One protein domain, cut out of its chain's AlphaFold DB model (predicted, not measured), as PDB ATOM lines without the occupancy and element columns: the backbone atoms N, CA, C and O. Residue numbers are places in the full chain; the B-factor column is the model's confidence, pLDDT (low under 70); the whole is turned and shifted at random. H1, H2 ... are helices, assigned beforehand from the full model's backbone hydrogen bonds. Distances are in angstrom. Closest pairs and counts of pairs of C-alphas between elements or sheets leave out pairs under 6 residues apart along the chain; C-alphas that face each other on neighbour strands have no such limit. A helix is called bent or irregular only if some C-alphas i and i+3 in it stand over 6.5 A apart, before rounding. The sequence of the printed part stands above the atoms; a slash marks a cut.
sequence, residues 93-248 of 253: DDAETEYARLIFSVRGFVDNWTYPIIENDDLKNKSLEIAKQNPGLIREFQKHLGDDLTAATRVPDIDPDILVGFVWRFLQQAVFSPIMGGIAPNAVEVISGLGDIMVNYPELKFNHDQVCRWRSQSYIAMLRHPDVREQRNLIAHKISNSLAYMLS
ATOM      1  N   ASP A  93      39.304 -11.281  17.181       69.62
ATOM      2  CA  ASP A  93      39.786 -12.067  18.319       69.62
ATOM      3  C   ASP A  93      40.415 -11.179  19.410       69.62
ATOM      4  O   ASP A  93      40.260 -11.443  20.606       69.62
ATOM      5  N   ASP A  94      41.068 -10.076  19.024       74.25
ATOM      6  CA  ASP A  94      41.608  -9.095  19.973       74.25
ATOM      7  C   ASP A  94      40.479  -8.329  20.669       74.25
ATOM      8  O   ASP A  94      40.548  -8.068  21.869       74.25
ATOM      9  N   ALA A  95      39.419  -7.981  19.934       71.06
ATOM     10  CA  ALA A  95      38.259  -7.298  20.498       71.06
ATOM     11  C   ALA A  95      37.508  -8.182  21.499       71.06
ATOM     12  O   ALA A  95      37.149  -7.707  22.576       71.06
ATOM     13  N   GLU A  96      37.314  -9.462  21.173       77.25
ATOM     14  CA  GLU A  96      36.722 -10.437  22.090       77.25
ATOM     15  C   GLU A  96      37.587 -10.609  23.343       77.25
ATOM     16  O   GLU A  96      37.076 -10.536  24.461       77.25
ATOM     17  N   THR A  97      38.904 -10.748  23.172       86.38
ATOM     18  CA  THR A  97      39.849 -10.909  24.284       86.38
ATOM     19  C   THR A  97      39.864  -9.689  25.205       86.38
ATOM     20  O   THR A  97      39.786  -9.830  26.427       86.38
ATOM     21  N   GLU A  98      39.937  -8.478  24.649       83.69
ATOM     22  CA  GLU A  98      39.938  -7.238  25.433       83.69
ATOM     23  C   GLU A  98      38.586  -6.993  26.116       83.69
ATOM     24  O   GLU A  98      38.540  -6.553  27.268       83.69
ATOM     25  N   TYR A  99      37.477  -7.334  25.455       83.56
ATOM     26  CA  TYR A  99      36.154  -7.268  26.064       83.56
ATOM     27  C   TYR A  99      36.011  -8.275  27.213       83.56
ATOM     28  O   TYR A  99      35.598  -7.900  28.309       83.56
ATOM     29  N   ALA A 100      36.430  -9.528  27.019       87.38
ATOM     30  CA  ALA A 100      36.443 -10.533  28.076       87.38
ATOM     31  C   ALA A 100      37.309 -10.079  29.259       87.38
ATOM     32  O   ALA A 100      36.880 -10.144  30.411       87.38
ATOM     33  N   ARG A 101      38.499  -9.530  28.989       92.19
ATOM     34  CA  ARG A 101      39.384  -8.959  30.012       92.19
ATOM     35  C   ARG A 101      38.709  -7.842  30.803       92.19
ATOM     36  O   ARG A 101      38.876  -7.784  32.024       92.19
ATOM     37  N   LEU A 102      37.957  -6.964  30.142       88.69
ATOM     38  CA  LEU A 102      37.178  -5.923  30.808       88.69
ATOM     39  C   LEU A 102      36.120  -6.535  31.738       88.69
ATOM     40  O   LEU A 102      36.064  -6.151  32.904       88.69
ATOM     41  N   ILE A 103      35.343  -7.514  31.263       88.75
ATOM     42  CA  ILE A 103      34.340  -8.217  32.082       88.75
ATOM     43  C   ILE A 103      34.990  -8.861  33.311       88.75
ATOM     44  O   ILE A 103      34.530  -8.653  34.434       88.75
ATOM     45  N   PHE A 104      36.097  -9.585  33.125       92.06
ATOM     46  CA  PHE A 104      36.836 -10.196  34.232       92.06
ATOM     47  C   PHE A 104      37.389  -9.160  35.210       92.06
ATOM     48  O   PHE A 104      37.397  -9.402  36.414       92.06
ATOM     49  N   SER A 105      37.813  -7.996  34.717       91.75
ATOM     50  CA  SER A 105      38.296  -6.907  35.570       91.75
ATOM     51  C   SER A 105      37.167  -6.296  36.402       91.75
ATOM     52  O   SER A 105      37.368  -6.018  37.580       91.75
ATOM     53  N   VAL A 106      35.974  -6.123  35.819       90.75
ATOM     54  CA  VAL A 106      34.779  -5.657  36.544       90.75
ATOM     55  C   VAL A 106      34.380  -6.669  37.612       90.75
ATOM     56  O   VAL A 106      34.177  -6.282  38.759       90.75
ATOM     57  N   ARG A 107      34.334  -7.959  37.263       92.62
ATOM     58  CA  ARG A 107      34.045  -9.030  38.220       92.62
ATOM     59  C   ARG A 107      35.050  -9.047  39.367       92.62
ATOM     60  O   ARG A 107      34.651  -8.931  40.515       92.62
ATOM     61  N   GLY A 108      36.346  -9.081  39.055       92.12
ATOM     62  CA  GLY A 108      37.396  -9.077  40.072       92.12
ATOM     63  C   GLY A 108      37.373  -7.826  40.954       92.12
ATOM     64  O   GLY A 108      37.661  -7.912  42.143       92.12
ATOM     65  N   PHE A 109      37.003  -6.664  40.408       90.81
ATOM     66  CA  PHE A 109      36.793  -5.456  41.205       90.81
ATOM     67  C   PHE A 109      35.632  -5.617  42.194       90.81
ATOM     68  O   PHE A 109      35.809  -5.320  43.374       90.81
ATOM     69  N   VAL A 110      34.471  -6.087  41.726       90.81
ATOM     70  CA  VAL A 110      33.295  -6.285  42.585       90.81
ATOM     71  C   VAL A 110      33.582  -7.338  43.644       90.81
ATOM     72  O   VAL A 110      33.352  -7.055  44.812       90.81
ATOM     73  N   ASP A 111      34.151  -8.483  43.270       89.81
ATOM     74  CA  ASP A 111      34.493  -9.560  44.201       89.81
ATOM     75  C   ASP A 111      35.424  -9.045  45.304       89.81
ATOM     76  O   ASP A 111      35.106  -9.156  46.482       89.81
ATOM     77  N   ASN A 112      36.532  -8.384  44.954       89.56
ATOM     78  CA  ASN A 112      37.468  -7.847  45.948       89.56
ATOM     79  C   ASN A 112      36.824  -6.823  46.893       89.56
ATOM     80  O   ASN A 112      37.249  -6.677  48.038       89.56
ATOM     81  N   TRP A 113      35.833  -6.082  46.404       86.69
ATOM     82  CA  TRP A 113      35.159  -5.050  47.176       86.69
ATOM     83  C   TRP A 113      34.039  -5.606  48.071       86.69
ATOM     84  O   TRP A 113      33.853  -5.121  49.185       86.69
ATOM     85  N   THR A 114      33.316  -6.632  47.620       86.94
ATOM     86  CA  THR A 114      32.174  -7.216  48.341       86.94
ATOM     87  C   THR A 114      32.580  -8.359  49.262       86.94
ATOM     88  O   THR A 114      31.920  -8.574  50.278       86.94
ATOM     89  N   TYR A 115      33.680  -9.053  48.967       87.88
ATOM     90  CA  TYR A 115      34.166 -10.192  49.744       87.88
ATOM     91  C   TYR A 115      34.306  -9.891  51.249       87.88
ATOM     92  O   TYR A 115      33.735 -10.643  52.043       87.88
ATOM     93  N   PRO A 116      34.910  -8.762  51.688       87.31
ATOM     94  CA  PRO A 116      35.001  -8.436  53.116       87.31
ATOM     95  C   PRO A 116      33.638  -8.200  53.788       87.31
ATOM     96  O   PRO A 116      33.495  -8.398  54.993       87.31
ATOM     97  N   ILE A 117      32.637  -7.760  53.020       86.62
ATOM     98  CA  ILE A 117      31.277  -7.485  53.502       86.62
ATOM     99  C   ILE A 117      30.494  -8.793  53.642       86.62
ATOM    100  O   ILE A 117      29.709  -8.948  54.572       86.62
ATOM    101  N   ILE A 118      30.703  -9.733  52.718       84.50
ATOM    102  CA  ILE A 118      29.997 -11.017  52.679       84.50
ATOM    103  C   ILE A 118      30.533 -11.982  53.734       84.50
ATOM    104  O   ILE A 118      29.739 -12.700  54.337       84.50
ATOM    105  N   GLU A 119      31.846 -11.993  53.979       87.75
ATOM    106  CA  GLU A 119      32.446 -12.838  55.019       87.75
ATOM    107  C   GLU A 119      32.088 -12.395  56.446       87.75
ATOM    108  O   GLU A 119      32.181 -13.195  57.376       87.75
ATOM    109  N   ASN A 120      31.682 -11.136  56.636       89.94
ATOM    110  CA  ASN A 120      31.387 -10.576  57.949       89.94
ATOM    111  C   ASN A 120      29.884 -10.304  58.127       89.94
ATOM    112  O   ASN A 120      29.342  -9.322  57.611       89.94
ATOM    113  N   ASP A 121      29.230 -11.135  58.940       87.25
ATOM    114  CA  ASP A 121      27.802 -11.013  59.248       87.25
ATOM    115  C   ASP A 121      27.422  -9.643  59.839       87.25
ATOM    116  O   ASP A 121      26.330  -9.140  59.561       87.25
ATOM    117  N   ASP A 122      28.311  -8.982  60.590       89.50
ATOM    118  CA  ASP A 122      28.042  -7.656  61.157       89.50
ATOM    119  C   ASP A 122      27.980  -6.579  60.066       89.50
ATOM    120  O   ASP A 122      27.065  -5.749  60.051       89.50
ATOM    121  N   LEU A 123      28.918  -6.602  59.111       87.88
ATOM    122  CA  LEU A 123      28.933  -5.666  57.978       87.88
ATOM    123  C   LEU A 123      27.749  -5.907  57.045       87.88
ATOM    124  O   LEU A 123      27.123  -4.953  56.569       87.88
ATOM    125  N   LYS A 124      27.393  -7.173  56.833       86.50
ATOM    126  CA  LYS A 124      26.204  -7.555  56.079       86.50
ATOM    127  C   LYS A 124      24.934  -7.016  56.735       86.50
ATOM    128  O   LYS A 124      24.151  -6.330  56.078       86.50
ATOM    129  N   ASN A 125      24.748  -7.252  58.034       87.75
ATOM    130  CA  ASN A 125      23.585  -6.764  58.779       87.75
ATOM    131  C   ASN A 125      23.504  -5.234  58.774       87.75
ATOM    132  O   ASN A 125      22.432  -4.678  58.527       87.75
ATOM    133  N   LYS A 126      24.641  -4.553  58.948       89.88
ATOM    134  CA  LYS A 126      24.731  -3.092  58.862       89.88
ATOM    135  C   LYS A 126      24.353  -2.572  57.474       89.88
ATOM    136  O   LYS A 126      23.610  -1.600  57.371       89.88
ATOM    137  N   SER A 127      24.795  -3.239  56.408       89.06
ATOM    138  CA  SER A 127      24.428  -2.884  55.029       89.06
ATOM    139  C   SER A 127      22.919  -3.016  54.790       89.06
ATOM    140  O   SER A 127      22.283  -2.129  54.218       89.06
ATOM    141  N   LEU A 128      22.312  -4.097  55.296       87.31
ATOM    142  CA  LEU A 128      20.861  -4.303  55.239       87.31
ATOM    143  C   LEU A 128      20.099  -3.235  56.034       87.31
ATOM    144  O   LEU A 128      19.011  -2.821  55.633       87.31
ATOM    145  N   GLU A 129      20.645  -2.784  57.161       89.62
ATOM    146  CA  GLU A 129      20.047  -1.728  57.971       89.62
ATOM    147  C   GLU A 129      20.095  -0.368  57.260       89.62
ATOM    148  O   GLU A 129      19.062   0.298  57.152       89.62
ATOM    149  N   ILE A 130      21.242   0.002  56.678       89.50
ATOM    150  CA  ILE A 130      21.390   1.231  55.878       89.50
ATOM    151  C   ILE A 130      20.422   1.213  54.689       89.50
ATOM    152  O   ILE A 130      19.744   2.209  54.426       89.50
ATOM    153  N   ALA A 131      20.306   0.074  54.001       88.19
ATOM    154  CA  ALA A 131      19.370  -0.106  52.898       88.19
ATOM    155  C   ALA A 131      17.906   0.103  53.325       88.19
ATOM    156  O   ALA A 131      17.155   0.799  52.639       88.19
ATOM    157  N   LYS A 132      17.500  -0.442  54.482       87.06
ATOM    158  CA  LYS A 132      16.149  -0.249  55.042       87.06
ATOM    159  C   LYS A 132      15.875   1.204  55.422       87.06
ATOM    160  O   LYS A 132      14.759   1.680  55.227       87.06
ATOM    161  N   GLN A 133      16.875   1.902  55.955       89.88
ATOM    162  CA  GLN A 133      16.764   3.313  56.331       89.88
ATOM    163  C   GLN A 133      16.702   4.245  55.110       89.88
ATOM    164  O   GLN A 133      16.168   5.347  55.210       89.88
ATOM    165  N   ASN A 134      17.193   3.799  53.947       87.75
ATOM    166  CA  ASN A 134      17.299   4.606  52.731       87.75
ATOM    167  C   ASN A 134      16.562   3.965  51.536       87.75
ATOM    168  O   ASN A 134      17.180   3.635  50.522       87.75
ATOM    169  N   PRO A 135      15.222   3.836  51.574       85.62
ATOM    170  CA  PRO A 135      14.464   3.177  50.506       85.62
ATOM    171  C   PRO A 135      14.568   3.890  49.146       85.62
ATOM    172  O   PRO A 135      14.434   3.254  48.101       85.62
ATOM    173  N   GLY A 136      14.823   5.205  49.132       86.94
ATOM    174  CA  GLY A 136      15.050   5.961  47.895       86.94
ATOM    175  C   GLY A 136      16.333   5.547  47.170       86.94
ATOM    176  O   GLY A 136      16.328   5.405  45.950       86.94
ATOM    177  N   LEU A 137      17.403   5.278  47.924       86.19
ATOM    178  CA  LEU A 137      18.674   4.794  47.388       86.19
ATOM    179  C   LEU A 137      18.507   3.419  46.731       86.19
ATOM    180  O   LEU A 137      18.963   3.187  45.615       86.19
ATOM    181  N   ILE A 138      17.771   2.536  47.401       87.62
ATOM    182  CA  ILE A 138      17.471   1.193  46.909       87.62
ATOM    183  C   ILE A 138      16.625   1.225  45.632       87.62
ATOM    184  O   ILE A 138      16.854   0.431  44.722       87.62
ATOM    185  N   ARG A 139      15.698   2.179  45.509       86.06
ATOM    186  CA  ARG A 139      14.924   2.371  44.278       86.06
ATOM    187  C   ARG A 139      15.800   2.812  43.099       86.06
ATOM    188  O   ARG A 139      15.611   2.321  41.989       86.06
ATOM    189  N   GLU A 140      16.756   3.713  43.325       85.56
ATOM    190  CA  GLU A 140      17.717   4.116  42.284       85.56
ATOM    191  C   GLU A 140      18.626   2.951  41.870       85.56
ATOM    192  O   GLU A 140      18.873   2.756  40.679       85.56
ATOM    193  N   PHE A 141      19.053   2.123  42.827       86.31
ATOM    194  CA  PHE A 141      19.780   0.884  42.546       86.31
ATOM    195  C   PHE A 141      18.949  -0.083  41.677       86.31
ATOM    196  O   PHE A 141      19.406  -0.520  40.619       86.31
ATOM    197  N   GLN A 142      17.687  -0.336  42.048       84.81
ATOM    198  CA  GLN A 142      16.755  -1.183  41.285       84.81
ATOM    199  C   GLN A 142      16.537  -0.690  39.851       84.81
ATOM    200  O   GLN A 142      16.500  -1.482  38.912       84.81
ATOM    201  N   LYS A 143      16.439   0.628  39.658       84.56
ATOM    202  CA  LYS A 143      16.252   1.225  38.331       84.56
ATOM    203  C   LYS A 143      17.372   0.855  37.351       84.56
ATOM    204  O   LYS A 143      17.104   0.703  36.163       84.56
ATOM    205  N   HIS A 144      18.603   0.706  37.835       83.31
ATOM    206  CA  HIS A 144      19.752   0.347  36.996       83.31
ATOM    207  C   HIS A 144      19.974  -1.166  36.901       83.31
ATOM    208  O   HIS A 144      20.591  -1.623  35.938       83.31
ATOM    209  N   LEU A 145      19.440  -1.952  37.847       83.12
ATOM    210  CA  LEU A 145      19.298  -3.394  37.660       83.12
ATOM    211  C   LEU A 145      18.358  -3.680  36.489       83.12
ATOM    212  O   LEU A 145      18.707  -4.497  35.658       83.12
ATOM    213  N   GLY A 146      17.225  -2.992  36.360       78.50
ATOM    214  CA  GLY A 146      16.217  -3.326  35.349       78.50
ATOM    215  C   GLY A 146      15.362  -4.535  35.747       78.50
ATOM    216  O   GLY A 146      15.609  -5.184  36.768       78.50
ATOM    217  N   ASP A 147      14.316  -4.807  34.970       79.00
ATOM    218  CA  ASP A 147      13.212  -5.681  35.398       79.00
ATOM    219  C   ASP A 147      13.616  -7.154  35.570       79.00
ATOM    220  O   ASP A 147      13.117  -7.839  36.461       79.00
ATOM    221  N   ASP A 148      14.553  -7.638  34.758       79.69
ATOM    222  CA  ASP A 148      15.011  -9.028  34.744       79.69
ATOM    223  C   ASP A 148      15.801  -9.408  36.007       79.69
ATOM    224  O   ASP A 148      15.477 -10.395  36.666       79.69
ATOM    225  N   LEU A 149      16.796  -8.605  36.395       78.00
ATOM    226  CA  LEU A 149      17.553  -8.842  37.627       78.00
ATOM    227  C   LEU A 149      16.756  -8.441  38.869       78.00
ATOM    228  O   LEU A 149      16.907  -9.064  39.915       78.00
ATOM    229  N   THR A 150      15.866  -7.451  38.776       79.19
ATOM    230  CA  THR A 150      14.993  -7.102  39.907       79.19
ATOM    231  C   THR A 150      14.045  -8.254  40.250       79.19
ATOM    232  O   THR A 150      13.838  -8.543  41.425       79.19
ATOM    233  N   ALA A 151      13.513  -8.963  39.249       76.75
ATOM    234  CA  ALA A 151      12.666 -10.137  39.474       76.75
ATOM    235  C   ALA A 151      13.434 -11.338  40.061       76.75
ATOM    236  O   ALA A 151      12.839 -12.173  40.742       76.75
ATOM    237  N   ALA A 152      14.741 -11.425  39.806       70.81
ATOM    238  CA  ALA A 152      15.597 -12.518  40.259       70.81
ATOM    239  C   ALA A 152      16.204 -12.307  41.661       70.81
ATOM    240  O   ALA A 152      16.866 -13.210  42.166       70.81
ATOM    241  N   THR A 153      15.992 -11.148  42.296       75.19
ATOM    242  CA  THR A 153      16.720 -10.744  43.514       75.19
ATOM    243  C   THR A 153      15.813 -10.404  44.683       75.19
ATOM    244  O   THR A 153      14.669  -9.972  44.524       75.19
ATOM    245  N   ARG A 154      16.331 -10.581  45.904       71.31
ATOM    246  CA  ARG A 154      15.659 -10.112  47.122       71.31
ATOM    247  C   ARG A 154      16.273  -8.793  47.531       71.31
ATOM    248  O   ARG A 154      17.303  -8.763  48.184       71.31
ATOM    249  N   VAL A 155      15.633  -7.693  47.160       65.56
ATOM    250  CA  VAL A 155      16.170  -6.368  47.464       65.56
ATOM    251  C   VAL A 155      15.965  -6.021  48.947       65.56
ATOM    252  O   VAL A 155      14.829  -6.104  49.427       65.56
ATOM    253  N   PRO A 156      17.009  -5.572  49.675       70.75
ATOM    254  CA  PRO A 156      18.402  -5.357  49.244       70.75
ATOM    255  C   PRO A 156      19.222  -6.656  49.152       70.75
ATOM    256  O   PRO A 156      19.348  -7.378  50.141       70.75
ATOM    257  N   ASP A 157      19.797  -6.912  47.972       74.44
ATOM    258  CA  ASP A 157      20.613  -8.097  47.693       74.44
ATOM    259  C   ASP A 157      22.099  -7.718  47.673       74.44
ATOM    260  O   ASP A 157      22.472  -6.693  47.099       74.44
ATOM    261  N   ILE A 158      22.930  -8.520  48.341       77.94
ATOM    262  CA  ILE A 158      24.389  -8.321  48.454       77.94
ATOM    263  C   ILE A 158      25.127  -9.441  47.695       77.94
ATOM    264  O   ILE A 158      26.345  -9.568  47.783       77.94
ATOM    265  N   ASP A 159      24.400 -10.266  46.937       85.69
ATOM    266  CA  ASP A 159      24.994 -11.282  46.076       85.69
ATOM    267  C   ASP A 159      26.005 -10.650  45.082       85.69
ATOM    268  O   ASP A 159      25.648  -9.712  44.350       85.69
ATOM    269  N   PRO A 160      27.266 -11.133  45.044       85.50
ATOM    270  CA  PRO A 160      28.289 -10.655  44.119       85.50
ATOM    271  C   PRO A 160      27.841 -10.639  42.661       85.50
ATOM    272  O   PRO A 160      28.111  -9.663  41.965       85.50
ATOM    273  N   ASP A 161      27.130 -11.666  42.194       87.44
ATOM    274  CA  ASP A 161      26.747 -11.785  40.786       87.44
ATOM    275  C   ASP A 161      25.720 -10.705  40.405       87.44
ATOM    276  O   ASP A 161      25.760 -10.141  39.305       87.44
ATOM    277  N   ILE A 162      24.849 -10.329  41.346       88.50
ATOM    278  CA  ILE A 162      23.894  -9.226  41.184       88.50
ATOM    279  C   ILE A 162      24.612  -7.882  41.142       88.50
ATOM    280  O   ILE A 162      24.299  -7.037  40.298       88.50
ATOM    281  N   LEU A 163      25.600  -7.684  42.015       89.25
ATOM    282  CA  LEU A 163      26.404  -6.465  42.043       89.25
ATOM    283  C   LEU A 163      27.277  -6.336  40.788       89.25
ATOM    284  O   LEU A 163      27.383  -5.239  40.234       89.25
ATOM    285  N   VAL A 164      27.823  -7.441  40.270       90.19
ATOM    286  CA  VAL A 164      28.511  -7.482  38.970       90.19
ATOM    287  C   VAL A 164      27.553  -7.081  37.853       90.19
ATOM    288  O   VAL A 164      27.885  -6.200  37.057       90.19
ATOM    289  N   GLY A 165      26.354  -7.669  37.813       88.50
ATOM    290  CA  GLY A 165      25.325  -7.328  36.830       88.50
ATOM    291  C   GLY A 165      24.933  -5.848  36.873       88.50
ATOM    292  O   GLY A 165      24.867  -5.194  35.830       88.50
ATOM    293  N   PHE A 166      24.748  -5.298  38.075       90.00
ATOM    294  CA  PHE A 166      24.471  -3.879  38.292       90.00
ATOM    295  C   PHE A 166      25.607  -2.981  37.787       90.00
ATOM    296  O   PHE A 166      25.364  -2.085  36.976       90.00
ATOM    297  N   VAL A 167      26.851  -3.216  38.227       90.31
ATOM    298  CA  VAL A 167      28.009  -2.395  37.829       90.31
ATOM    299  C   VAL A 167      28.215  -2.470  36.320       90.31
ATOM    300  O   VAL A 167      28.429  -1.441  35.678       90.31
ATOM    301  N   TRP A 168      28.096  -3.661  35.731       89.81
ATOM    302  CA  TRP A 168      28.219  -3.842  34.289       89.81
ATOM    303  C   TRP A 168      27.157  -3.055  33.515       89.81
ATOM    304  O   TRP A 168      27.489  -2.319  32.584       89.81
ATOM    305  N   ARG A 169      25.885  -3.133  33.925       88.31
ATOM    306  CA  ARG A 169      24.793  -2.368  33.296       88.31
ATOM    307  C   ARG A 169      24.973  -0.871  33.452       88.31
ATOM    308  O   ARG A 169      24.767  -0.133  32.489       88.31
ATOM    309  N   PHE A 170      25.406  -0.427  34.626       89.25
ATOM    310  CA  PHE A 170      25.727   0.971  34.852       89.25
ATOM    311  C   PHE A 170      26.827   1.453  33.900       89.25
ATOM    312  O   PHE A 170      26.659   2.483  33.252       89.25
ATOM    313  N   LEU A 171      27.922   0.698  33.743       87.69
ATOM    314  CA  LEU A 171      28.981   1.031  32.785       87.69
ATOM    315  C   LEU A 171      28.461   1.026  31.341       87.69
ATOM    316  O   LEU A 171      28.773   1.939  30.574       87.69
ATOM    317  N   GLN A 172      27.614   0.060  30.981       85.38
ATOM    318  CA  GLN A 172      26.989   0.013  29.662       85.38
ATOM    319  C   GLN A 172      26.167   1.269  29.370       85.38
ATOM    320  O   GLN A 172      26.278   1.831  28.284       85.38
ATOM    321  N   GLN A 173      25.381   1.749  30.331       85.56
ATOM    322  CA  GLN A 173      24.536   2.931  30.159       85.56
ATOM    323  C   GLN A 173      25.325   4.243  30.245       85.56
ATOM    324  O   GLN A 173      25.117   5.141  29.434       85.56
ATOM    325  N   ALA A 174      26.226   4.371  31.218       83.62
ATOM    326  CA  ALA A 174      26.910   5.625  31.519       83.62
ATOM    327  C   ALA A 174      28.168   5.855  30.669       83.62
ATOM    328  O   ALA A 174      28.545   7.004  30.443       83.62
ATOM    329  N   VAL A 175      28.829   4.786  30.213       82.62
ATOM    330  CA  VAL A 175      30.125   4.864  29.519       82.62
ATOM    331  C   VAL A 175      30.024   4.392  28.072       82.62
ATOM    332  O   VAL A 175      30.502   5.096  27.185       82.62
ATOM    333  N   PHE A 176      29.416   3.229  27.818       78.75
ATOM    334  CA  PHE A 176      29.446   2.613  26.483       78.75
ATOM    335  C   PHE A 176      28.296   3.035  25.562       78.75
ATOM    336  O   PHE A 176      28.484   3.091  24.349       78.75
ATOM    337  N   SER A 177      27.117   3.342  26.106       77.88
ATOM    338  CA  SER A 177      25.947   3.747  25.320       77.88
ATOM    339  C   SER A 177      26.113   5.117  24.649       77.88
ATOM    340  O   SER A 177      25.874   5.206  23.442       77.88
ATOM    341  N   PRO A 178      26.520   6.190  25.353       78.19
ATOM    342  CA  PRO A 178      26.760   7.464  24.696       78.19
ATOM    343  C   PRO A 178      28.099   7.436  23.949       78.19
ATOM    344  O   PRO A 178      29.122   7.005  24.484       78.19
ATOM    345  N   ILE A 179      28.118   7.956  22.715       73.94
ATOM    346  CA  ILE A 179      29.354   8.066  21.929       73.94
ATOM    347  C   ILE A 179      30.379   8.871  22.739       73.94
ATOM    348  O   ILE A 179      30.088   9.963  23.231       73.94
ATOM    349  N   MET A 180      31.573   8.295  22.908       72.81
ATOM    350  CA  MET A 180      32.646   8.838  23.749       72.81
ATOM    351  C   MET A 180      32.226   9.129  25.201       72.81
ATOM    352  O   MET A 180      32.706  10.091  25.793       72.81
ATOM    353  N   GLY A 181      31.327   8.340  25.799       71.38
ATOM    354  CA  GLY A 181      30.920   8.550  27.194       71.38
ATOM    355  C   GLY A 181      30.128   9.846  27.415       71.38
ATOM    356  O   GLY A 181      30.093  10.364  28.528       71.38
ATOM    357  N   GLY A 182      29.557  10.423  26.349       78.00
ATOM    358  CA  GLY A 182      28.834  11.699  26.394       78.00
ATOM    359  C   GLY A 182      29.743  12.932  26.434       78.00
ATOM    360  O   GLY A 182      29.278  14.037  26.717       78.00
ATOM    361  N   ILE A 183      31.039  12.759  26.167       83.44
ATOM    362  CA  ILE A 183      32.021  13.844  26.161       83.44
ATOM    363  C   ILE A 183      31.915  14.624  24.849       83.44
ATOM    364  O   ILE A 183      31.912  14.036  23.770       83.44
ATOM    365  N   ALA A 184      31.885  15.957  24.951       83.50
ATOM    366  CA  ALA A 184      31.809  16.881  23.817       83.50
ATOM    367  C   ALA A 184      30.726  16.486  22.780       83.50
ATOM    368  O   ALA A 184      31.044  16.246  21.611       83.50
ATOM    369  N   PRO A 185      29.438  16.446  23.182       85.00
ATOM    370  CA  PRO A 185      28.339  15.969  22.335       85.00
ATOM    371  C   PRO A 185      28.228  16.739  21.012       85.00
ATOM    372  O   PRO A 185      27.977  16.144  19.971       85.00
ATOM    373  N   ASN A 186      28.525  18.040  21.020       86.06
ATOM    374  CA  ASN A 186      28.510  18.863  19.808       86.06
ATOM    375  C   ASN A 186      29.558  18.397  18.780       86.06
ATOM    376  O   ASN A 186      29.310  18.405  17.580       86.06
ATOM    377  N   ALA A 187      30.745  17.983  19.235       86.81
ATOM    378  CA  ALA A 187      31.796  17.500  18.342       86.81
ATOM    379  C   ALA A 187      31.459  16.109  17.783       86.81
ATOM    380  O   ALA A 187      31.692  15.850  16.603       86.81
ATOM    381  N   VAL A 188      30.854  15.244  18.607       88.00
ATOM    382  CA  VAL A 188      30.284  13.957  18.168       88.00
ATOM    383  C   VAL A 188      29.267  14.166  17.052       88.00
ATOM    384  O   VAL A 188      29.329  13.478  16.035       88.00
ATOM    385  N   GLU A 189      28.340  15.105  17.243       89.94
ATOM    386  CA  GLU A 189      27.269  15.396  16.292       89.94
ATOM    387  C   GLU A 189      27.835  15.873  14.952       89.94
ATOM    388  O   GLU A 189      27.467  15.344  13.903       89.94
ATOM    389  N   VAL A 190      28.813  16.786  14.980       91.31
ATOM    390  CA  VAL A 190      29.488  17.272  13.769       91.31
ATOM    391  C   VAL A 190      30.218  16.141  13.040       91.31
ATOM    392  O   VAL A 190      30.045  15.987  11.833       91.31
ATOM    393  N   ILE A 191      31.011  15.323  13.740       89.31
ATOM    394  CA  ILE A 191      31.753  14.209  13.118       89.31
ATOM    395  C   ILE A 191      30.789  13.157  12.546       89.31
ATOM    396  O   ILE A 191      31.003  12.651  11.440       89.31
ATOM    397  N   SER A 192      29.713  12.841  13.271       87.88
ATOM    398  CA  SER A 192      28.684  11.905  12.808       87.88
ATOM    399  C   SER A 192      28.002  12.434  11.550       87.88
ATOM    400  O   SER A 192      28.051  11.761  10.520       87.88
ATOM    401  N   GLY A 193      27.495  13.671  11.594       90.44
ATOM    402  CA  GLY A 193      26.798  14.307  10.479       90.44
ATOM    403  C   GLY A 193      27.679  14.477   9.241       90.44
ATOM    404  O   GLY A 193      27.240  14.182   8.131       90.44
ATOM    405  N   LEU A 194      28.953  14.853   9.408       89.50
ATOM    406  CA  LEU A 194      29.908  14.892   8.297       89.50
ATOM    407  C   LEU A 194      30.095  13.513   7.666       89.50
ATOM    408  O   LEU A 194      30.053  13.392   6.444       89.50
ATOM    409  N   GLY A 195      30.245  12.465   8.477       86.06
ATOM    410  CA  GLY A 195      30.324  11.113   7.937       86.06
ATOM    411  C   GLY A 195      29.037  10.686   7.222       86.06
ATOM    412  O   GLY A 195      29.107   9.986   6.216       86.06
ATOM    413  N   ASP A 196      27.865  11.135   7.682       89.19
ATOM    414  CA  ASP A 196      26.596  10.769   7.046       89.19
ATOM    415  C   ASP A 196      26.499  11.439   5.678       89.19
ATOM    416  O   ASP A 196      26.104  10.805   4.703       89.19
ATOM    417  N   ILE A 197      26.947  12.691   5.572       89.25
ATOM    418  CA  ILE A 197      27.080  13.389   4.292       89.25
ATOM    419  C   ILE A 197      28.071  12.648   3.387       89.25
ATOM    420  O   ILE A 197      27.756  12.410   2.226       89.25
ATOM    421  N   MET A 198      29.231  12.224   3.899       83.81
ATOM    422  CA  MET A 198      30.243  11.501   3.111       83.81
ATOM    423  C   MET A 198      29.720  10.198   2.496       83.81
ATOM    424  O   MET A 198      30.136   9.854   1.391       83.81
ATOM    425  N   VAL A 199      28.823   9.487   3.189       82.62
ATOM    426  CA  VAL A 199      28.191   8.257   2.681       82.62
ATOM    427  C   VAL A 199      27.038   8.571   1.726       82.62
ATOM    428  O   VAL A 199      26.895   7.914   0.699       82.62
ATOM    429  N   ASN A 200      26.209   9.563   2.056       83.50
ATOM    430  CA  ASN A 200      24.947   9.806   1.358       83.50
ATOM    431  C   ASN A 200      25.071  10.748   0.147       83.50
ATOM    432  O   ASN A 200      24.164  10.768  -0.685       83.50
ATOM    433  N   TYR A 201      26.156  11.522   0.016       84.25
ATOM    434  CA  TYR A 201      26.371  12.389  -1.147       84.25
ATOM    435  C   TYR A 201      27.025  11.630  -2.317       84.25
ATOM    436  O   TYR A 201      28.189  11.225  -2.208       84.25
ATOM    437  N   PRO A 202      26.349  11.507  -3.480       70.56
ATOM    438  CA  PRO A 202      26.814  10.681  -4.603       70.56
ATOM    439  C   PRO A 202      28.173  11.093  -5.189       70.56
ATOM    440  O   PRO A 202      28.872  10.281  -5.796       70.56
ATOM    441  N   GLU A 203      28.553  12.359  -5.026       74.88
ATOM    442  CA  GLU A 203      29.779  12.921  -5.596       74.88
ATOM    443  C   GLU A 203      31.043  12.525  -4.825       74.88
ATOM    444  O   GLU A 203      32.129  12.482  -5.405       74.88
ATOM    445  N   LEU A 204      30.912  12.207  -3.533       70.44
ATOM    446  CA  LEU A 204      32.051  11.995  -2.640       70.44
ATOM    447  C   LEU A 204      32.630  10.573  -2.717       70.44
ATOM    448  O   LEU A 204      33.776  10.370  -2.325       70.44
ATOM    449  N   LYS A 205      31.888   9.608  -3.286       72.06
ATOM    450  CA  LYS A 205      32.324   8.221  -3.568       72.06
ATOM    451  C   LYS A 205      33.082   7.526  -2.417       72.06
ATOM    452  O   LYS A 205      33.921   6.662  -2.679       72.06
ATOM    453  N   PHE A 206      32.815   7.879  -1.159       75.25
ATOM    454  CA  PHE A 206      33.431   7.203  -0.019       75.25
ATOM    455  C   PHE A 206      32.738   5.867   0.241       75.25
ATOM    456  O   PHE A 206      31.513   5.775   0.214       75.25
ATOM    457  N   ASN A 207      33.522   4.825   0.523       79.06
ATOM    458  CA  ASN A 207      32.962   3.571   1.018       79.06
ATOM    459  C   ASN A 207      32.555   3.746   2.492       79.06
ATOM    460  O   ASN A 207      33.278   4.378   3.267       79.06
ATOM    461  N   HIS A 208      31.434   3.141   2.885       77.62
ATOM    462  CA  HIS A 208      30.951   3.095   4.261       77.62
ATOM    463  C   HIS A 208      32.055   2.704   5.257       77.62
ATOM    464  O   HIS A 208      32.269   3.405   6.245       77.62
ATOM    465  N   ASP A 209      32.844   1.672   4.948       74.31
ATOM    466  CA  ASP A 209      33.927   1.206   5.827       74.31
ATOM    467  C   ASP A 209      35.007   2.269   6.056       74.31
ATOM    468  O   ASP A 209      35.579   2.376   7.142       74.31
ATOM    469  N   GLN A 210      35.291   3.080   5.037       75.81
ATOM    470  CA  GLN A 210      36.297   4.139   5.110       75.81
ATOM    471  C   GLN A 210      35.798   5.281   5.990       75.81
ATOM    472  O   GLN A 210      36.553   5.798   6.812       75.81
ATOM    473  N   VAL A 211      34.514   5.627   5.865       81.44
ATOM    474  CA  VAL A 211      33.873   6.626   6.724       81.44
ATOM    475  C   VAL A 211      33.830   6.140   8.172       81.44
ATOM    476  O   VAL A 211      34.177   6.898   9.075       81.44
ATOM    477  N   CYS A 212      33.490   4.873   8.412       77.12
ATOM    478  CA  CYS A 212      33.509   4.284   9.751       77.12
ATOM    479  C   CYS A 212      34.914   4.318  10.372       77.12
ATOM    480  O   CYS A 212      35.066   4.736  11.520       77.12
ATOM    481  N   ARG A 213      35.959   3.972   9.609       78.75
ATOM    482  CA  ARG A 213      37.356   4.080  10.068       78.75
ATOM    483  C   ARG A 213      37.747   5.522  10.381       78.75
ATOM    484  O   ARG A 213      38.311   5.776  11.444       78.75
ATOM    485  N   TRP A 214      37.417   6.462   9.496       83.62
ATOM    486  CA  TRP A 214      37.688   7.886   9.696       83.62
ATOM    487  C   TRP A 214      36.990   8.434  10.947       83.62
ATOM    488  O   TRP A 214      37.626   9.125  11.745       83.62
ATOM    489  N   ARG A 215      35.717   8.085  11.176       83.19
ATOM    490  CA  ARG A 215      34.977   8.470  12.390       83.19
ATOM    491  C   ARG A 215      35.658   7.941  13.646       83.19
ATOM    492  O   ARG A 215      35.943   8.718  14.551       83.19
ATOM    493  N   SER A 216      35.981   6.648  13.678       78.88
ATOM    494  CA  SER A 216      36.662   6.024  14.819       78.88
ATOM    495  C   SER A 216      38.005   6.689  15.118       78.88
ATOM    496  O   SER A 216      38.302   7.007  16.269       78.88
ATOM    497  N   GLN A 217      38.805   6.972  14.087       81.38
ATOM    498  CA  GLN A 217      40.074   7.689  14.242       81.38
ATOM    499  C   GLN A 217      39.871   9.126  14.726       81.38
ATOM    500  O   GLN A 217      40.619   9.589  15.586       81.38
ATOM    501  N   SER A 218      38.845   9.813  14.224       87.38
ATOM    502  CA  SER A 218      38.497  11.172  14.642       87.38
ATOM    503  C   SER A 218      38.109  11.212  16.119       87.38
ATOM    504  O   SER A 218      38.600  12.062  16.858       87.38
ATOM    505  N   TYR A 219      37.318  10.244  16.587       85.25
ATOM    506  CA  TYR A 219      36.979  10.097  18.004       85.25
ATOM    507  C   TYR A 219      38.202   9.804  18.870       85.25
ATOM    508  O   TYR A 219      38.391  10.439  19.906       85.25
ATOM    509  N   ILE A 220      39.089   8.905  18.435       83.62
ATOM    510  CA  ILE A 220      40.335   8.623  19.158       83.62
ATOM    511  C   ILE A 220      41.205   9.882  19.247       83.62
ATOM    512  O   ILE A 220      41.698  10.200  20.328       83.62
ATOM    513  N   ALA A 221      41.377  10.616  18.146       85.50
ATOM    514  CA  ALA A 221      42.137  11.864  18.130       85.50
ATOM    515  C   ALA A 221      41.516  12.904  19.073       85.50
ATOM    516  O   ALA A 221      42.224  13.525  19.867       85.50
ATOM    517  N   MET A 222      40.189  13.028  19.056       86.50
ATOM    518  CA  MET A 222      39.452  13.925  19.940       86.50
ATOM    519  C   MET A 222      39.665  13.570  21.417       86.50
ATOM    520  O   MET A 222      39.975  14.449  22.216       86.50
ATOM    521  N   LEU A 223      39.613  12.287  21.787       82.94
ATOM    522  CA  LEU A 223      39.878  11.817  23.156       82.94
ATOM    523  C   LEU A 223      41.316  12.077  23.638       82.94
ATOM    524  O   LEU A 223      41.582  12.026  24.845       82.94
ATOM    525  N   ARG A 224      42.255  12.318  22.716       82.94
ATOM    526  CA  ARG A 224      43.643  12.697  23.025       82.94
ATOM    527  C   ARG A 224      43.834  14.210  23.135       82.94
ATOM    528  O   ARG A 224      44.870  14.628  23.650       82.94
ATOM    529  N   HIS A 225      42.862  15.013  22.704       86.25
ATOM    530  CA  HIS A 225      42.929  16.466  22.807       86.25
ATOM    531  C   HIS A 225      42.951  16.915  24.284       86.25
ATOM    532  O   HIS A 225      42.165  16.391  25.079       86.25
ATOM    533  N   PRO A 226      43.806  17.880  24.682       87.25
ATOM    534  CA  PRO A 226      43.927  18.322  26.076       87.25
ATOM    535  C   PRO A 226      42.600  18.763  26.711       87.25
ATOM    536  O   PRO A 226      42.244  18.263  27.775       87.25
ATOM    537  N   ASP A 227      41.828  19.608  26.023       84.81
ATOM    538  CA  ASP A 227      40.555  20.133  26.547       84.81
ATOM    539  C   ASP A 227      39.515  19.024  26.768       84.81
ATOM    540  O   ASP A 227      38.772  19.009  27.749       84.81
ATOM    541  N   VAL A 228      39.494  18.039  25.868       84.50
ATOM    542  CA  VAL A 228      38.588  16.885  25.946       84.50
ATOM    543  C   VAL A 228      39.040  15.939  27.054       84.50
ATOM    544  O   VAL A 228      38.213  15.346  27.743       84.50
ATOM    545  N   ARG A 229      40.352  15.818  27.282       84.88
ATOM    546  CA  ARG A 229      40.914  15.020  28.375       84.88
ATOM    547  C   ARG A 229      40.533  15.579  29.746       84.88
ATOM    548  O   ARG A 229      40.234  14.791  30.641       84.88
ATOM    549  N   GLU A 230      40.530  16.897  29.918       87.12
ATOM    550  CA  GLU A 230      40.075  17.529  31.162       87.12
ATOM    551  C   GLU A 230      38.585  17.255  31.405       87.12
ATOM    552  O   GLU A 230      38.210  16.742  32.462       87.12
ATOM    553  N   GLN A 231      37.747  17.481  30.390       86.38
ATOM    554  CA  GLN A 231      36.313  17.183  30.460       86.38
ATOM    555  C   GLN A 231      36.036  15.704  30.744       86.38
ATOM    556  O   GLN A 231      35.171  15.381  31.558       86.38
ATOM    557  N   ARG A 232      36.804  14.797  30.130       86.38
ATOM    558  CA  ARG A 232      36.726  13.358  30.394       86.38
ATOM    559  C   ARG A 232      36.959  13.050  31.864       86.38
ATOM    560  O   ARG A 232      36.220  12.255  32.427       86.38
ATOM    561  N   ASN A 233      37.976  13.649  32.481       88.25
ATOM    562  CA  ASN A 233      38.271  13.407  33.891       88.25
ATOM    563  C   ASN A 233      37.128  13.911  34.786       88.25
ATOM    564  O   ASN A 233      36.718  13.202  35.699       88.25
ATOM    565  N   LEU A 234      36.566  15.089  34.493       89.44
ATOM    566  CA  LEU A 234      35.407  15.619  35.221       89.44
ATOM    567  C   LEU A 234      34.185  14.697  35.109       89.44
ATOM    568  O   LEU A 234      33.530  14.402  36.109       89.44
ATOM    569  N   ILE A 235      33.896  14.210  33.900       88.56
ATOM    570  CA  ILE A 235      32.798  13.272  33.652       88.56
ATOM    571  C   ILE A 235      33.064  11.937  34.350       88.56
ATOM    572  O   ILE A 235      32.166  11.424  35.012       88.56
ATOM    573  N   ALA A 236      34.291  11.416  34.291       88.56
ATOM    574  CA  ALA A 236      34.677  10.201  34.999       88.56
ATOM    575  C   ALA A 236      34.441  10.342  36.508       88.56
ATOM    576  O   ALA A 236      33.776   9.495  37.093       88.56
ATOM    577  N   HIS A 237      34.869  11.450  37.125       91.12
ATOM    578  CA  HIS A 237      34.588  11.722  38.537       91.12
ATOM    579  C   HIS A 237      33.086  11.785  38.836       91.12
ATOM    580  O   HIS A 237      32.635  11.217  39.828       91.12
ATOM    581  N   LYS A 238      32.294  12.434  37.976       91.19
ATOM    582  CA  LYS A 238      30.836  12.501  38.137       91.19
ATOM    583  C   LYS A 238      30.191  11.113  38.073       91.19
ATOM    584  O   LYS A 238      29.353  10.796  38.914       91.19
ATOM    585  N   ILE A 239      30.588  10.293  37.101       90.56
ATOM    586  CA  ILE A 239      30.097   8.920  36.921       90.56
ATOM    587  C   ILE A 239      30.500   8.057  38.121       90.56
ATOM    588  O   ILE A 239      29.646   7.384  38.695       90.56
ATOM    589  N   SER A 240      31.760   8.128  38.559       90.62
ATOM    590  CA  SER A 240      32.249   7.408  39.739       90.62
ATOM    591  C   SER A 240      31.498   7.803  41.009       90.62
ATOM    592  O   SER A 240      31.093   6.927  41.764       90.62
ATOM    593  N   ASN A 241      31.242   9.096  41.223       91.75
ATOM    594  CA  ASN A 241      30.465   9.566  42.372       91.75
ATOM    595  C   ASN A 241      29.014   9.075  42.319       91.75
ATOM    596  O   ASN A 241      28.458   8.711  43.350       91.75
ATOM    597  N   SER A 242      28.405   9.035  41.130       91.00
ATOM    598  CA  SER A 242      27.055   8.490  40.957       91.00
ATOM    599  C   SER A 242      27.004   6.999  41.286       91.00
ATOM    600  O   SER A 242      26.081   6.556  41.965       91.00
ATOM    601  N   LEU A 243      28.000   6.233  40.831       90.12
ATOM    602  CA  LEU A 243      28.111   4.810  41.135       90.12
ATOM    603  C   LEU A 243      28.302   4.580  42.638       90.12
ATOM    604  O   LEU A 243      27.570   3.799  43.237       90.12
ATOM    605  N   ALA A 244      29.231   5.315  43.255       89.81
ATOM    606  CA  ALA A 244      29.500   5.244  44.687       89.81
ATOM    607  C   ALA A 244      28.269   5.617  45.522       89.81
ATOM    608  O   ALA A 244      27.975   4.953  46.510       89.81
ATOM    609  N   TYR A 245      27.514   6.639  45.105       90.50
ATOM    610  CA  TYR A 245      26.263   7.007  45.758       90.50
ATOM    611  C   TYR A 245      25.264   5.849  45.734       90.50
ATOM    612  O   TYR A 245      24.768   5.479  46.791       90.50
ATOM    613  N   MET A 246      25.021   5.229  44.573       88.44
ATOM    614  CA  MET A 246      24.068   4.113  44.445       88.44
ATOM    615  C   MET A 246      24.470   2.867  45.239       88.44
ATOM    616  O   MET A 246      23.617   2.085  45.648       88.44
ATOM    617  N   LEU A 247      25.765   2.713  45.480       88.44
ATOM    618  CA  LEU A 247      26.365   1.610  46.215       88.44
ATOM    619  C   LEU A 247      26.627   1.929  47.696       88.44
ATOM    620  O   LEU A 247      27.096   1.070  48.436       88.44
ATOM    621  N   SER A 248      26.286   3.135  48.156       88.44
ATOM    622  CA  SER A 248      26.578   3.611  49.517       88.44
ATOM    623  C   SER A 248      25.823   2.878  50.631       88.44
ATOM    624  O   SER A 248      26.136   3.065  51.805       88.44
TER     625      SER A 248
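This is residues 93 to 248 of the 253 residues of an uncharacterized protein of Hypoxylon sp. CI-4A (UniProt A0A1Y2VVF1). A loose, elongated all-helix model has H5 in its middle, with long H1 crossing it steeply and H9 beside its second half. The H7-H8 hairpin makes one end of the long axis and H2 the other, while H3 and H4 sit beside H5 toward the H2 end; residues 93 to 101 of H1 stick out. The printed part has 156 residues, with nine named helices, H1 to H9 in chain order, and no named strand. The radius of gyration of the C-alphas is 20.3 A; the spans are 68 by 32 by 29 A.

H1, residues 93 to 118, starts at C-alpha (39.786, -12.067, 18.319) and is 35.7 A long. It has a kink of 29 degrees near residue 112 and is only just irregular: C-alphas 113 and 116 are 6.8 A apart. H5 is residues 160 to 176, 22.1 A; H9, 226 to 246, 30.6 A, ends at (24.068, 4.113, 44.445). H2 is 121 to 133, H3 135 to 145, H4 147 to 152, H6 179 to 182, H7 185 to 200, 22.1 A, and H8 208 to 224, 24.6 A.

H1 touches H5, closest C-alphas Arg 107 and Val 164 at 5.8 A, at a steep tilt of 49 degrees, opposite ways. H1 and H2 only just touch, only at the corner, at Ile 117 and Leu 123, 5.4 A between C-alphas. H3 touches H5, closest C-alphas Leu 145 and Phe 166, 5.2 A. H4 is close to H5 but not clearly touching: C-alphas Leu 149 and Ile 162, 7.3 A. H9 only just touches H5, with 3 pairs of C-alphas within 8 A, the closest Ala 174 and Ile 239, 7.1 A. H6 only just touches H7, only at the corner: C-alphas Ile 179 and Val 188, 7.1 A. H7 and H8 form a helical hairpin, closest C-alphas Gly 195 and Val 211, 5.8 A, at a shallow tilt of 19 degrees. Helix packing is part aligned, part crossed, a mix of shallow and larger tilts. Every O i to N i+4 pair is within hydrogen-bond range in H2, H4, H5, H7, H8 and H9; H1 has 20 of 22 and H3 6 of 7, and H6 is too short for such a pair.

The farthest C-alphas, Asp 122 and Glu 203, are 69.9 A apart. The printed part has no cut, and no link is long. Residues 93 and 155 have pLDDT under 70; the printed part's mean is 84.6.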